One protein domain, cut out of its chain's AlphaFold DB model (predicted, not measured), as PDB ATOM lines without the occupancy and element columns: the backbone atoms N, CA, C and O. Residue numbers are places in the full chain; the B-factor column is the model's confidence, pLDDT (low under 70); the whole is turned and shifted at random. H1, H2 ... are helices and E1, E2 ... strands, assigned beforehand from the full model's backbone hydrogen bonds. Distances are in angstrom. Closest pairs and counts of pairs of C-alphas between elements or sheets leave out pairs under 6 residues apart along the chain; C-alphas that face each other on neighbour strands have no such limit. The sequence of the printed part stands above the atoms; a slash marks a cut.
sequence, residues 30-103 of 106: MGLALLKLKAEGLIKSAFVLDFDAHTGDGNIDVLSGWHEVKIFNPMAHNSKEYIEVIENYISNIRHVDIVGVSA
ATOM      1  N   MET A  30      30.951 -28.010  43.289       94.38
ATOM      2  CA  MET A  30      30.414 -27.366  44.493       94.38
ATOM      3  C   MET A  30      28.971 -26.892  44.285       94.38
ATOM      4  O   MET A  30      28.094 -27.214  45.088       94.38
ATOM      5  N   GLY A  31      28.701 -26.181  43.184       94.56
ATOM      6  CA  GLY A  31      27.357 -25.712  42.849       94.56
ATOM      7  C   GLY A  31      26.339 -26.852  42.753       94.56
ATOM      8  O   GLY A  31      25.270 -26.780  43.356       94.56
ATOM      9  N   LEU A  32      26.692 -27.944  42.070       94.12
ATOM     10  CA  LEU A  32      25.849 -29.136  41.931       94.12
ATOM     11  C   LEU A  32      25.570 -29.814  43.275       94.12
ATOM     12  O   LEU A  32      24.414 -30.128  43.566       94.12
ATOM     13  N   ALA A  33      26.598 -30.023  44.103       95.69
ATOM     14  CA  ALA A  33      26.441 -30.656  45.411       95.69
ATOM     15  C   ALA A  33      25.492 -29.854  46.313       95.69
ATOM     16  O   ALA A  33      24.568 -30.409  46.912       95.69
ATOM     17  N   LEU A  34      25.674 -28.536  46.362       97.19
ATOM     18  CA  LEU A  34      24.849 -27.652  47.175       97.19
ATOM     19  C   LEU A  34      23.403 -27.566  46.673       97.19
ATOM     20  O   LEU A  34      22.467 -27.673  47.468       97.19
ATOM     21  N   LEU A  35      23.200 -27.427  45.359       96.94
ATOM     22  CA  LEU A  35      21.859 -27.402  44.772       96.94
ATOM     23  C   LEU A  35      21.121 -28.729  44.975       96.94
ATOM     24  O   LEU A  35      19.912 -28.716  45.205       96.94
ATOM     25  N   LYS A  36      21.833 -29.862  44.961       97.69
ATOM     26  CA  LYS A  36      21.265 -31.178  45.271       97.69
ATOM     27  C   LYS A  36      20.773 -31.255  46.719       97.69
ATOM     28  O   LYS A  36      19.614 -31.602  46.932       97.69
ATOM     29  N   LEU A  37      21.599 -30.863  47.692       98.00
ATOM     30  CA  LEU A  37      21.211 -30.838  49.110       98.00
ATOM     31  C   LEU A  37      20.028 -29.893  49.371       98.00
ATOM     32  O   LEU A  37      19.113 -30.231  50.124       98.00
ATOM     33  N   LYS A  38      20.020 -28.721  48.722       97.81
ATOM     34  CA  LYS A  38      18.900 -27.774  48.782       97.81
ATOM     35  C   LYS A  38      17.616 -28.391  48.225       97.81
ATOM     36  O   LYS A  38      16.569 -28.283  48.855       97.81
ATOM     37  N   ALA A  39      17.685 -29.031  47.057       97.81
ATOM     38  CA  ALA A  39      16.527 -29.653  46.415       97.81
ATOM     39  C   ALA A  39      15.930 -30.796  47.254       97.81
ATOM     40  O   ALA A  39      14.725 -31.027  47.204       97.81
ATOM     41  N   GLU A  40      16.750 -31.478  48.054       98.25
ATOM     42  CA  GLU A  40      16.318 -32.507  49.008       98.25
ATOM     43  C   GLU A  40      15.797 -31.935  50.339       98.25
ATOM     44  O   GLU A  40      15.375 -32.689  51.212       98.25
ATOM     45  N   GLY A  41      15.814 -30.609  50.513       97.69
ATOM     46  CA  GLY A  41      15.367 -29.939  51.735       97.69
ATOM     47  C   GLY A  41      16.296 -30.134  52.937       97.69
ATOM     48  O   GLY A  41      15.899 -29.843  54.064       97.69
ATOM     49  N   LEU A  42      17.524 -30.618  52.714       98.19
ATOM     50  CA  LEU A  42      18.498 -30.917  53.771       98.19
ATOM     51  C   LEU A  42      19.197 -29.666  54.313       98.19
ATOM     52  O   LEU A  42      19.661 -29.669  55.453       98.19
ATOM     53  N   ILE A  43      19.272 -28.610  53.503       98.06
ATOM     54  CA  ILE A  43      19.858 -27.313  53.852       98.06
ATOM     55  C   ILE A  43      18.992 -26.181  53.295       98.06
ATOM     56  O   ILE A  43      18.349 -26.328  52.255       98.06
ATOM     57  N   LYS A  44      18.996 -25.035  53.974       97.69
ATOM     58  CA  LYS A  44      18.332 -23.794  53.545       97.69
ATOM     59  C   LYS A  44      19.329 -22.686  53.220       97.69
ATOM     60  O   LYS A  44      19.005 -21.798  52.442       97.69
ATOM     61  N   SER A  45      20.537 -22.766  53.765       97.81
ATOM     62  CA  SER A  45      21.615 -21.791  53.617       97.81
ATOM     63  C   SER A  45      22.972 -22.475  53.478       97.81
ATOM     64  O   SER A  45      23.191 -23.563  54.016       97.81
ATOM     65  N   ALA A  46      23.900 -21.832  52.776       97.44
ATOM     66  CA  ALA A  46      25.265 -22.323  52.632       97.44
ATOM     67  C   ALA A  46      26.273 -21.170  52.572       97.44
ATOM     68  O   ALA A  46      25.965 -20.069  52.120       97.44
ATOM     69  N   PHE A  47      27.500 -21.441  53.002       97.69
ATOM     70  CA  PHE A  47      28.647 -20.570  52.769       97.69
ATOM     71  C   PHE A  47      29.702 -21.316  51.958       97.69
ATOM     72  O   PHE A  47      30.050 -22.437  52.312       97.69
ATOM     73  N   VAL A  48      30.214 -20.707  50.893       96.75
ATOM     74  CA  VAL A  48      31.329 -21.217  50.093       96.75
ATOM     75  C   VAL A  48      32.535 -20.310  50.295       96.75
ATOM     76  O   VAL A  48      32.504 -19.148  49.894       96.75
ATOM     77  N   LEU A  49      33.596 -20.855  50.885       96.50
ATOM     78  CA  LEU A  49      34.923 -20.247  50.853       96.50
ATOM     79  C   LEU A  49      35.687 -20.830  49.665       96.50
ATOM     80  O   LEU A  49      35.951 -22.030  49.629       96.50
ATOM     81  N   ASP A  50      36.030 -19.999  48.695       95.81
ATOM     82  CA  ASP A  50      36.741 -20.407  47.488       95.81
ATOM     83  C   ASP A  50      38.082 -19.686  47.433       95.81
ATOM     84  O   ASP A  50      38.168 -18.543  46.992       95.81
ATOM     85  N   PHE A  51      39.099 -20.345  47.989       93.75
ATOM     86  CA  PHE A  51      40.434 -19.785  48.181       93.75
ATOM     87  C   PHE A  51      41.421 -20.173  47.074       93.75
ATOM     88  O   PHE A  51      42.611 -19.896  47.211       93.75
ATOM     89  N   ASP A  52      40.950 -20.804  45.992       91.50
ATOM     90  CA  ASP A  52      41.753 -20.922  44.772       91.50
ATOM     91  C   ASP A  52      42.215 -19.522  44.320       91.50
ATOM     92  O   ASP A  52      41.516 -18.524  44.523       91.50
ATOM     93  N   ALA A  53      43.417 -19.433  43.745       87.81
ATOM     94  CA  ALA A  53      43.981 -18.167  43.285       87.81
ATOM     95  C   ALA A  53      43.143 -17.509  42.175       87.81
ATOM     96  O   ALA A  53      43.185 -16.287  42.009       87.81
ATOM     97  N   HIS A  54      42.372 -18.296  41.424       89.25
ATOM     98  CA  HIS A  54      41.455 -17.806  40.409       89.25
ATOM     99  C   HIS A  54      40.055 -17.605  40.985       89.25
ATOM    100  O   HIS A  54      39.569 -18.349  41.837       89.25
ATOM    101  N   THR A  55      39.357 -16.588  40.479       90.81
ATOM    102  CA  THR A  55      37.963 -16.358  40.865       90.81
ATOM    103  C   THR A  55      37.088 -17.498  40.355       90.81
ATOM    104  O   THR A  55      36.992 -17.690  39.147       90.81
ATOM    105  N   GLY A  56      36.397 -18.198  41.256       89.56
ATOM    106  CA  GLY A  56      35.442 -19.253  40.908       89.56
ATOM    107  C   GLY A  56      34.141 -18.718  40.301       89.56
ATOM    108  O   GLY A  56      33.076 -18.784  40.918       89.56
ATOM    109  N   ASP A  57      34.211 -18.180  39.087       91.88
ATOM    110  CA  ASP A  57      33.089 -17.622  38.322       91.88
ATOM    111  C   ASP A  57      31.978 -18.644  38.036       91.88
ATOM    112  O   ASP A  57      30.799 -18.290  38.035       91.88
ATOM    113  N   GLY A  58      32.319 -19.923  37.895       92.75
ATOM    114  CA  GLY A  58      31.360 -21.019  37.788       92.75
ATOM    115  C   GLY A  58      30.517 -21.200  39.052       92.75
ATOM    116  O   GLY A  58      29.295 -21.341  38.960       92.75
ATOM    117  N   ASN A  59      31.133 -21.122  40.240       93.50
ATOM    118  CA  ASN A  59      30.395 -21.134  41.511       93.50
ATOM    119  C   ASN A  59      29.425 -19.945  41.587       93.50
ATOM    120  O   ASN A  59      28.257 -20.127  41.941       93.50
ATOM    121  N   ILE A  60      29.900 -18.747  41.227       95.62
ATOM    122  CA  ILE A  60      29.110 -17.507  41.226       95.62
ATOM    123  C   ILE A  60      27.909 -17.631  40.282       95.62
ATOM    124  O   ILE A  60      26.774 -17.365  40.688       95.62
ATOM    125  N   ASP A  61      28.133 -18.069  39.043       96.50
ATOM    126  CA  ASP A  61      27.071 -18.217  38.050       96.50
ATOM    127  C   ASP A  61      26.048 -19.270  38.478       96.50
ATOM    128  O   ASP A  61      24.860 -18.959  38.590       96.50
ATOM    129  N   VAL A  62      26.485 -20.497  38.784       96.19
ATOM    130  CA  VAL A  62      25.584 -21.621  39.081       96.19
ATOM    131  C   VAL A  62      24.693 -21.318  40.283       96.19
ATOM    132  O   VAL A  62      23.484 -21.571  40.224       96.19
ATOM    133  N   LEU A  63      25.244 -20.703  41.330       96.62
ATOM    134  CA  LEU A  63      24.546 -20.438  42.587       96.62
ATOM    135  C   LEU A  63      23.815 -19.085  42.638       96.62
ATOM    136  O   LEU A  63      23.059 -18.856  43.578       96.62
ATOM    137  N   SER A  64      23.944 -18.229  41.618       95.50
ATOM    138  CA  SER A  64      23.359 -16.870  41.585       95.50
ATOM    139  C   SER A  64      21.848 -16.787  41.868       95.50
ATOM    140  O   SER A  64      21.361 -15.759  42.327       95.50
ATOM    141  N   GLY A  65      21.088 -17.858  41.617       95.56
ATOM    142  CA  GLY A  65      19.646 -17.915  41.882       95.56
ATOM    143  C   GLY A  65      19.262 -18.265  43.327       95.56
ATOM    144  O   GLY A  65      18.075 -18.315  43.649       95.56
ATOM    145  N   TRP A  66      20.225 -18.561  44.204       97.38
ATOM    146  CA  TRP A  66      19.974 -18.965  45.586       97.38
ATOM    147  C   TRP A  66      20.448 -17.892  46.570       97.38
ATOM    148  O   TRP A  66      21.601 -17.863  46.959       97.38
ATOM    149  N   HIS A  67      19.543 -17.016  47.003       95.38
ATOM    150  CA  HIS A  67      19.902 -15.849  47.819       95.38
ATOM    151  C   HIS A  67      20.457 -16.167  49.223       95.38
ATOM    152  O   HIS A  67      21.147 -15.336  49.807       95.38
ATOM    153  N   GLU A  68      20.181 -17.351  49.775       96.62
ATOM    154  CA  GLU A  68      20.723 -17.801  51.063       96.62
ATOM    155  C   GLU A  68      22.099 -18.484  50.956       96.62
ATOM    156  O   GLU A  68      22.612 -18.985  51.963       96.62
ATOM    157  N   VAL A  69      22.714 -18.503  49.766       96.62
ATOM    158  CA  VAL A  69      24.125 -18.870  49.608       96.62
ATOM    159  C   VAL A  69      25.014 -17.633  49.656       96.62
ATOM    160  O   VAL A  69      24.735 -16.607  49.041       96.62
ATOM    161  N   LYS A  70      26.120 -17.730  50.390       96.50
ATOM    162  CA  LYS A  70      27.189 -16.729  50.385       96.50
ATOM    163  C   LYS A  70      28.429 -17.347  49.768       96.50
ATOM    164  O   LYS A  70      28.788 -18.458  50.138       96.50
ATOM    165  N   ILE A  71      29.083 -16.630  48.865       96.12
ATOM    166  CA  ILE A  71      30.336 -17.059  48.239       96.12
ATOM    167  C   ILE A  71      31.384 -16.004  48.553       96.12
ATOM    168  O   ILE A  71      31.108 -14.807  48.449       96.12
ATOM    169  N   PHE A  72      32.566 -16.451  48.954       96.75
ATOM    170  CA  PHE A  72      33.694 -15.578  49.207       96.75
ATOM    171  C   PHE A  72      34.949 -16.080  48.499       96.75
ATOM    172  O   PHE A  72      35.438 -17.167  48.804       96.75
ATOM    173  N   ASN A  73      35.457 -15.249  47.587       96.25
ATOM    174  CA  ASN A  73      36.732 -15.413  46.898       96.25
ATOM    175  C   ASN A  73      37.728 -14.385  47.475       96.25
ATOM    176  O   ASN A  73      37.738 -13.236  47.021       96.25
ATOM    177  N   PRO A  74      38.489 -14.724  48.532       94.69
ATOM    178  CA  PRO A  74      39.453 -13.809  49.135       94.69
ATOM    179  C   PRO A  74      40.567 -13.432  48.155       94.69
ATOM    180  O   PRO A  74      41.105 -14.272  47.440       94.69
ATOM    181  N   MET A  75      40.970 -12.164  48.194       91.31
ATOM    182  CA  MET A  75      42.158 -11.657  47.511       91.31
ATOM    183  C   MET A  75      42.918 -10.740  48.464       91.31
ATOM    184  O   MET A  75      42.309  -9.931  49.163       91.31
ATOM    185  N   ALA A  76      44.242 -10.859  48.484       93.31
ATOM    186  CA  ALA A  76      45.126  -9.991  49.255       93.31
ATOM    187  C   ALA A  76      46.535  -9.992  48.650       93.31
ATOM    188  O   ALA A  76      46.883 -10.878  47.869       93.31
ATOM    189  N   HIS A  77      47.360  -9.015  49.029       91.75
ATOM    190  CA  HIS A  77      48.716  -8.875  48.491       91.75
ATOM    191  C   HIS A  77      49.767  -9.686  49.258       91.75
ATOM    192  O   HIS A  77      50.872  -9.894  48.760       91.75
ATOM    193  N   ASN A  78      49.447 -10.133  50.474       95.19
ATOM    194  CA  ASN A  78      50.320 -10.960  51.298       95.19
ATOM    195  C   ASN A  78      49.513 -11.904  52.198       95.19
ATOM    196  O   ASN A  78      48.308 -11.741  52.378       95.19
ATOM    197  N   SER A  79      50.196 -12.888  52.782       93.12
ATOM    198  CA  SER A  79      49.572 -13.931  53.601       93.12
ATOM    199  C   SER A  79      48.896 -13.401  54.862       93.12
ATOM    200  O   SER A  79      47.865 -13.932  55.259       93.12
ATOM    201  N   LYS A  80      49.442 -12.353  55.489       96.62
ATOM    202  CA  LYS A  80      48.859 -11.774  56.702       96.62
ATOM    203  C   LYS A  80      47.509 -11.130  56.391       96.62
ATOM    204  O   LYS A  80      46.511 -11.489  57.005       96.62
ATOM    205  N   GLU A  81      47.477 -10.247  55.397       96.12
ATOM    206  CA  GLU A  81      46.241  -9.618  54.922       96.12
ATOM    207  C   GLU A  81      45.231 -10.656  54.429       96.12
ATOM    208  O   GLU A  81      44.039 -10.517  54.675       96.12
ATOM    209  N   TYR A  82      45.701 -11.720  53.772       94.62
ATOM    210  CA  TYR A  82      44.839 -12.792  53.281       94.62
ATOM    211  C   TYR A  82      44.054 -13.464  54.410       94.62
ATOM    212  O   TYR A  82      42.836 -13.624  54.318       94.62
ATOM    213  N   ILE A  83      44.743 -13.808  55.501       95.31
ATOM    214  CA  ILE A  83      44.111 -14.392  56.685       95.31
ATOM    215  C   ILE A  83      43.179 -13.380  57.355       95.31
ATOM    216  O   ILE A  83      42.034 -13.726  57.633       95.31
ATOM    217  N   GLU A  84      43.605 -12.127  57.534       96.56
ATOM    218  CA  GLU A  84      42.768 -11.077  58.135       96.56
ATOM    219  C   GLU A  84      41.464 -10.860  57.350       96.56
ATOM    220  O   GLU A  84      40.387 -10.739  57.930       96.56
ATOM    221  N   VAL A  85      41.533 -10.842  56.018       96.12
ATOM    222  CA  VAL A  85      40.374 -10.688  55.131       96.12
ATOM    223  C   VAL A  85      39.399 -11.864  55.279       96.12
ATOM    224  O   VAL A  85      38.187 -11.647  55.362       96.12
ATOM    225  N   ILE A  86      39.906 -13.096  55.375       95.31
ATOM    226  CA  ILE A  86      39.089 -14.293  55.618       95.31
ATOM    227  C   ILE A  86      38.447 -14.255  57.007       95.31
ATOM    228  O   ILE A  86      37.235 -14.445  57.121       95.31
ATOM    229  N   GLU A  87      39.224 -13.984  58.054       95.38
ATOM    230  CA  GLU A  87      38.735 -13.920  59.435       95.38
ATOM    231  C   GLU A  87      37.652 -12.850  59.592       95.38
ATOM    232  O   GLU A  87      36.577 -13.120  60.136       95.38
ATOM    233  N   ASN A  88      37.879 -11.659  59.033       95.44
ATOM    234  CA  ASN A  88      36.907 -10.573  59.039       95.44
ATOM    235  C   ASN A  88      35.615 -10.970  58.317       95.44
ATOM    236  O   ASN A  88      34.527 -10.730  58.843       95.44
ATOM    237  N   TYR A  89      35.697 -11.614  57.149       95.00
ATOM    238  CA  TYR A  89      34.502 -12.055  56.431       95.00
ATOM    239  C   TYR A  89      33.728 -13.118  57.224       95.00
ATOM    240  O   TYR A  89      32.519 -12.986  57.428       95.00
ATOM    241  N   ILE A  90      34.424 -14.143  57.724       93.44
ATOM    242  CA  ILE A  90      33.821 -15.257  58.467       93.44
ATOM    243  C   ILE A  90      33.201 -14.780  59.783       93.44
ATOM    244  O   ILE A  90      32.121 -15.251  60.138       93.44
ATOM    245  N   SER A  91      33.797 -13.800  60.471       92.94
ATOM    246  CA  SER A  91      33.247 -13.241  61.718       92.94
ATOM    247  C   SER A  91      31.836 -12.647  61.558       92.94
ATOM    248  O   SER A  91      31.061 -12.597  62.513       92.94
ATOM    249  N   ASN A  92      31.467 -12.252  60.334       89.94
ATOM    250  CA  ASN A  92      30.146 -11.718  59.998       89.94
ATOM    251  C   ASN A  92      29.121 -12.809  59.625       89.94
ATOM    252  O   ASN A  92      27.936 -12.519  59.413       89.94
ATOM    253  N   ILE A  93      29.536 -14.076  59.546       90.81
ATOM    254  CA  ILE A  93      28.660 -15.212  59.250       90.81
ATOM    255  C   ILE A  93      28.079 -15.748  60.559       90.81
ATOM    256  O   ILE A  93      28.740 -16.437  61.325       90.81
ATOM    257  N   ARG A  94      26.805 -15.431  60.816       83.88
ATOM    258  CA  ARG A  94      26.126 -15.799  62.071       83.88
ATOM    259  C   ARG A  94      25.639 -17.249  62.123       83.88
ATOM    260  O   ARG A  94      25.741 -17.880  63.167       83.88
ATOM    261  N   HIS A  95      25.061 -17.750  61.033       90.00
ATOM    262  CA  HIS A  95      24.542 -19.116  60.932       90.00
ATOM    263  C   HIS A  95      24.416 -19.515  59.461       90.00
ATOM    264  O   HIS A  95      23.849 -18.760  58.669       90.00
ATOM    265  N   VAL A  96      24.918 -20.698  59.116       95.69
ATOM    266  CA  VAL A  96      24.692 -21.378  57.834       95.69
ATOM    267  C   VAL A  96      24.553 -22.871  58.098       95.69
ATOM    268  O   VAL A  96      25.178 -23.390  59.022       95.69
ATOM    269  N   ASP A  97      23.748 -23.567  57.301       97.38
ATOM    270  CA  ASP A  97      23.517 -25.002  57.511       97.38
ATOM    271  C   ASP A  97      24.725 -25.846  57.080       97.38
ATOM    272  O   ASP A  97      24.968 -26.924  57.628       97.38
ATOM    273  N   ILE A  98      25.493 -25.352  56.104       97.06
ATOM    274  CA  ILE A  98      26.699 -26.008  55.603       97.06
ATOM    275  C   ILE A  98      27.757 -24.994  55.154       97.06
ATOM    276  O   ILE A  98      27.440 -23.913  54.651       97.06
ATOM    277  N   VAL A  99      29.023 -25.384  55.306       96.00
ATOM    278  CA  VAL A  99      30.175 -24.689  54.724       96.00
ATOM    279  C   VAL A  99      30.793 -25.585  53.654       96.00
ATOM    280  O   VAL A  99      31.178 -26.719  53.935       96.00
ATOM    281  N   GLY A 100      30.866 -25.079  52.428       94.94
ATOM    282  CA  GLY A 100      31.627 -25.647  51.324       94.94
ATOM    283  C   GLY A 100      32.965 -24.929  51.177       94.94
ATOM    284  O   GLY A 100      33.056 -23.722  51.387       94.94
ATOM    285  N   VAL A 101      34.007 -25.670  50.815       94.81
ATOM    286  CA  VAL A 101      35.343 -25.109  50.591       94.81
ATOM    287  C   VAL A 101      35.843 -25.553  49.222       94.81
ATOM    288  O   VAL A 101      35.954 -26.753  48.972       94.81
ATOM    289  N   SER A 102      36.133 -24.595  48.343       92.25
ATOM    290  CA  SER A 102      36.843 -24.840  47.085       92.25
ATOM    291  C   SER A 102      38.323 -24.562  47.336       92.25
ATOM    292  O   SER A 102      38.725 -23.420  47.542       92.25
ATOM    293  N   ALA A 103      39.102 -25.640  47.430       89.69
ATOM    294  CA  ALA A 103      40.473 -25.620  47.926       89.69
ATOM    295  C   ALA A 103      41.483 -25.846  46.794       89.69
ATOM    296  O   ALA A 103      41.969 -26.964  46.601       89.69
TER     297      ALA A 103
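AT A GLANCE: This is residues 30 to 103 of the 106 residues of the protein "Hist_deacetyl domain-containing protein" of Planctomycetes bacterium (UniProt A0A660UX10). A small sheet of three parallel strands, E2, E1 and E3, forms the middle, with H1 and H2 side by side along it and H3 set away from both. The strands run one way and the three helices run back the other; H1 covers one face of the sheet, while H2 and H3 only graze it. The printed part has 74 residues with three named helices and three named strands in the order H1, E1, H2, E2, H3, E3, and its class is mixed, helices and strands. The whole is compact, with a radius of gyration of the C-alphas of 12.7 A, but elongated in outline, spanning 40 by 25 by 18 A.

IN THESE COORDINATES: H1, residues 30 to 39, is 14.2 A long and begins at C-alpha 30 at (30.414, -27.366, 44.493). E1 follows as residues 46 to 50, 12.7 A long, with C-alpha 46 at (25.265, -22.323, 52.632). H2 is residues 57 to 63 and E2 is residues 69 to 72. H3, residues 79 to 91, is the longest helix at 18.2 A. E3, residues 98 to 102, is 13.3 A long and ends at C-alpha 102 at (36.843, -24.840, 47.085).

HOW THE PARTS SIT: The sheet's order is E2, E1, E3, with E1 the inner strand. E1 and E3 are parallel, at 18 degrees, with N 47 and O 98 3.0 A apart and N 100 and O 47 2.8 A apart, within hydrogen-bond range. E2 and E1 are parallel, at 19 degrees, with N 48 and O 70 2.8 A apart, also within range. H1 is on the sheet at a height over the sheet of 10.1 A, in two layers, helix over sheet. It lies over E1 and runs along the strands, at 2 degrees to E1 on the local plane. The closest C-alphas of H1 and E3 are those of Met 30 and Gly 100, 7.1 A apart. H1 and H2 touch, the C-alphas of Gly 31 and Asn 59 being closest at 5.7 A; they run the same way at a shallow tilt of 3 degrees. H2 only grazes the sheet with residues 59 to 63, and its closest C-alpha pair with E2 is Ile 60 and Ile 71, 7.1 A. H3 only grazes the sheet with residues 86 to 90, and is apart from H1 and from H2. E1, H2 and E2 make a strand-helix-strand unit, two parallel neighbour strands with a helix between, with a right-handed crossover. E2, H3 and E3 make a split one, with E1 between its strands, also right-handed. In H1, H2 and H3 every O i to N i+4 pair is within hydrogen-bond range.

THE WHOLE: The two C-alphas farthest apart are those of Glu 40 and Asn 78, at 40.3 A. The printed part has no cut; the link from H2 to E2 is tight and the other links are short. Mean pLDDT of the printed part is 94.9, and no printed residue is under 70.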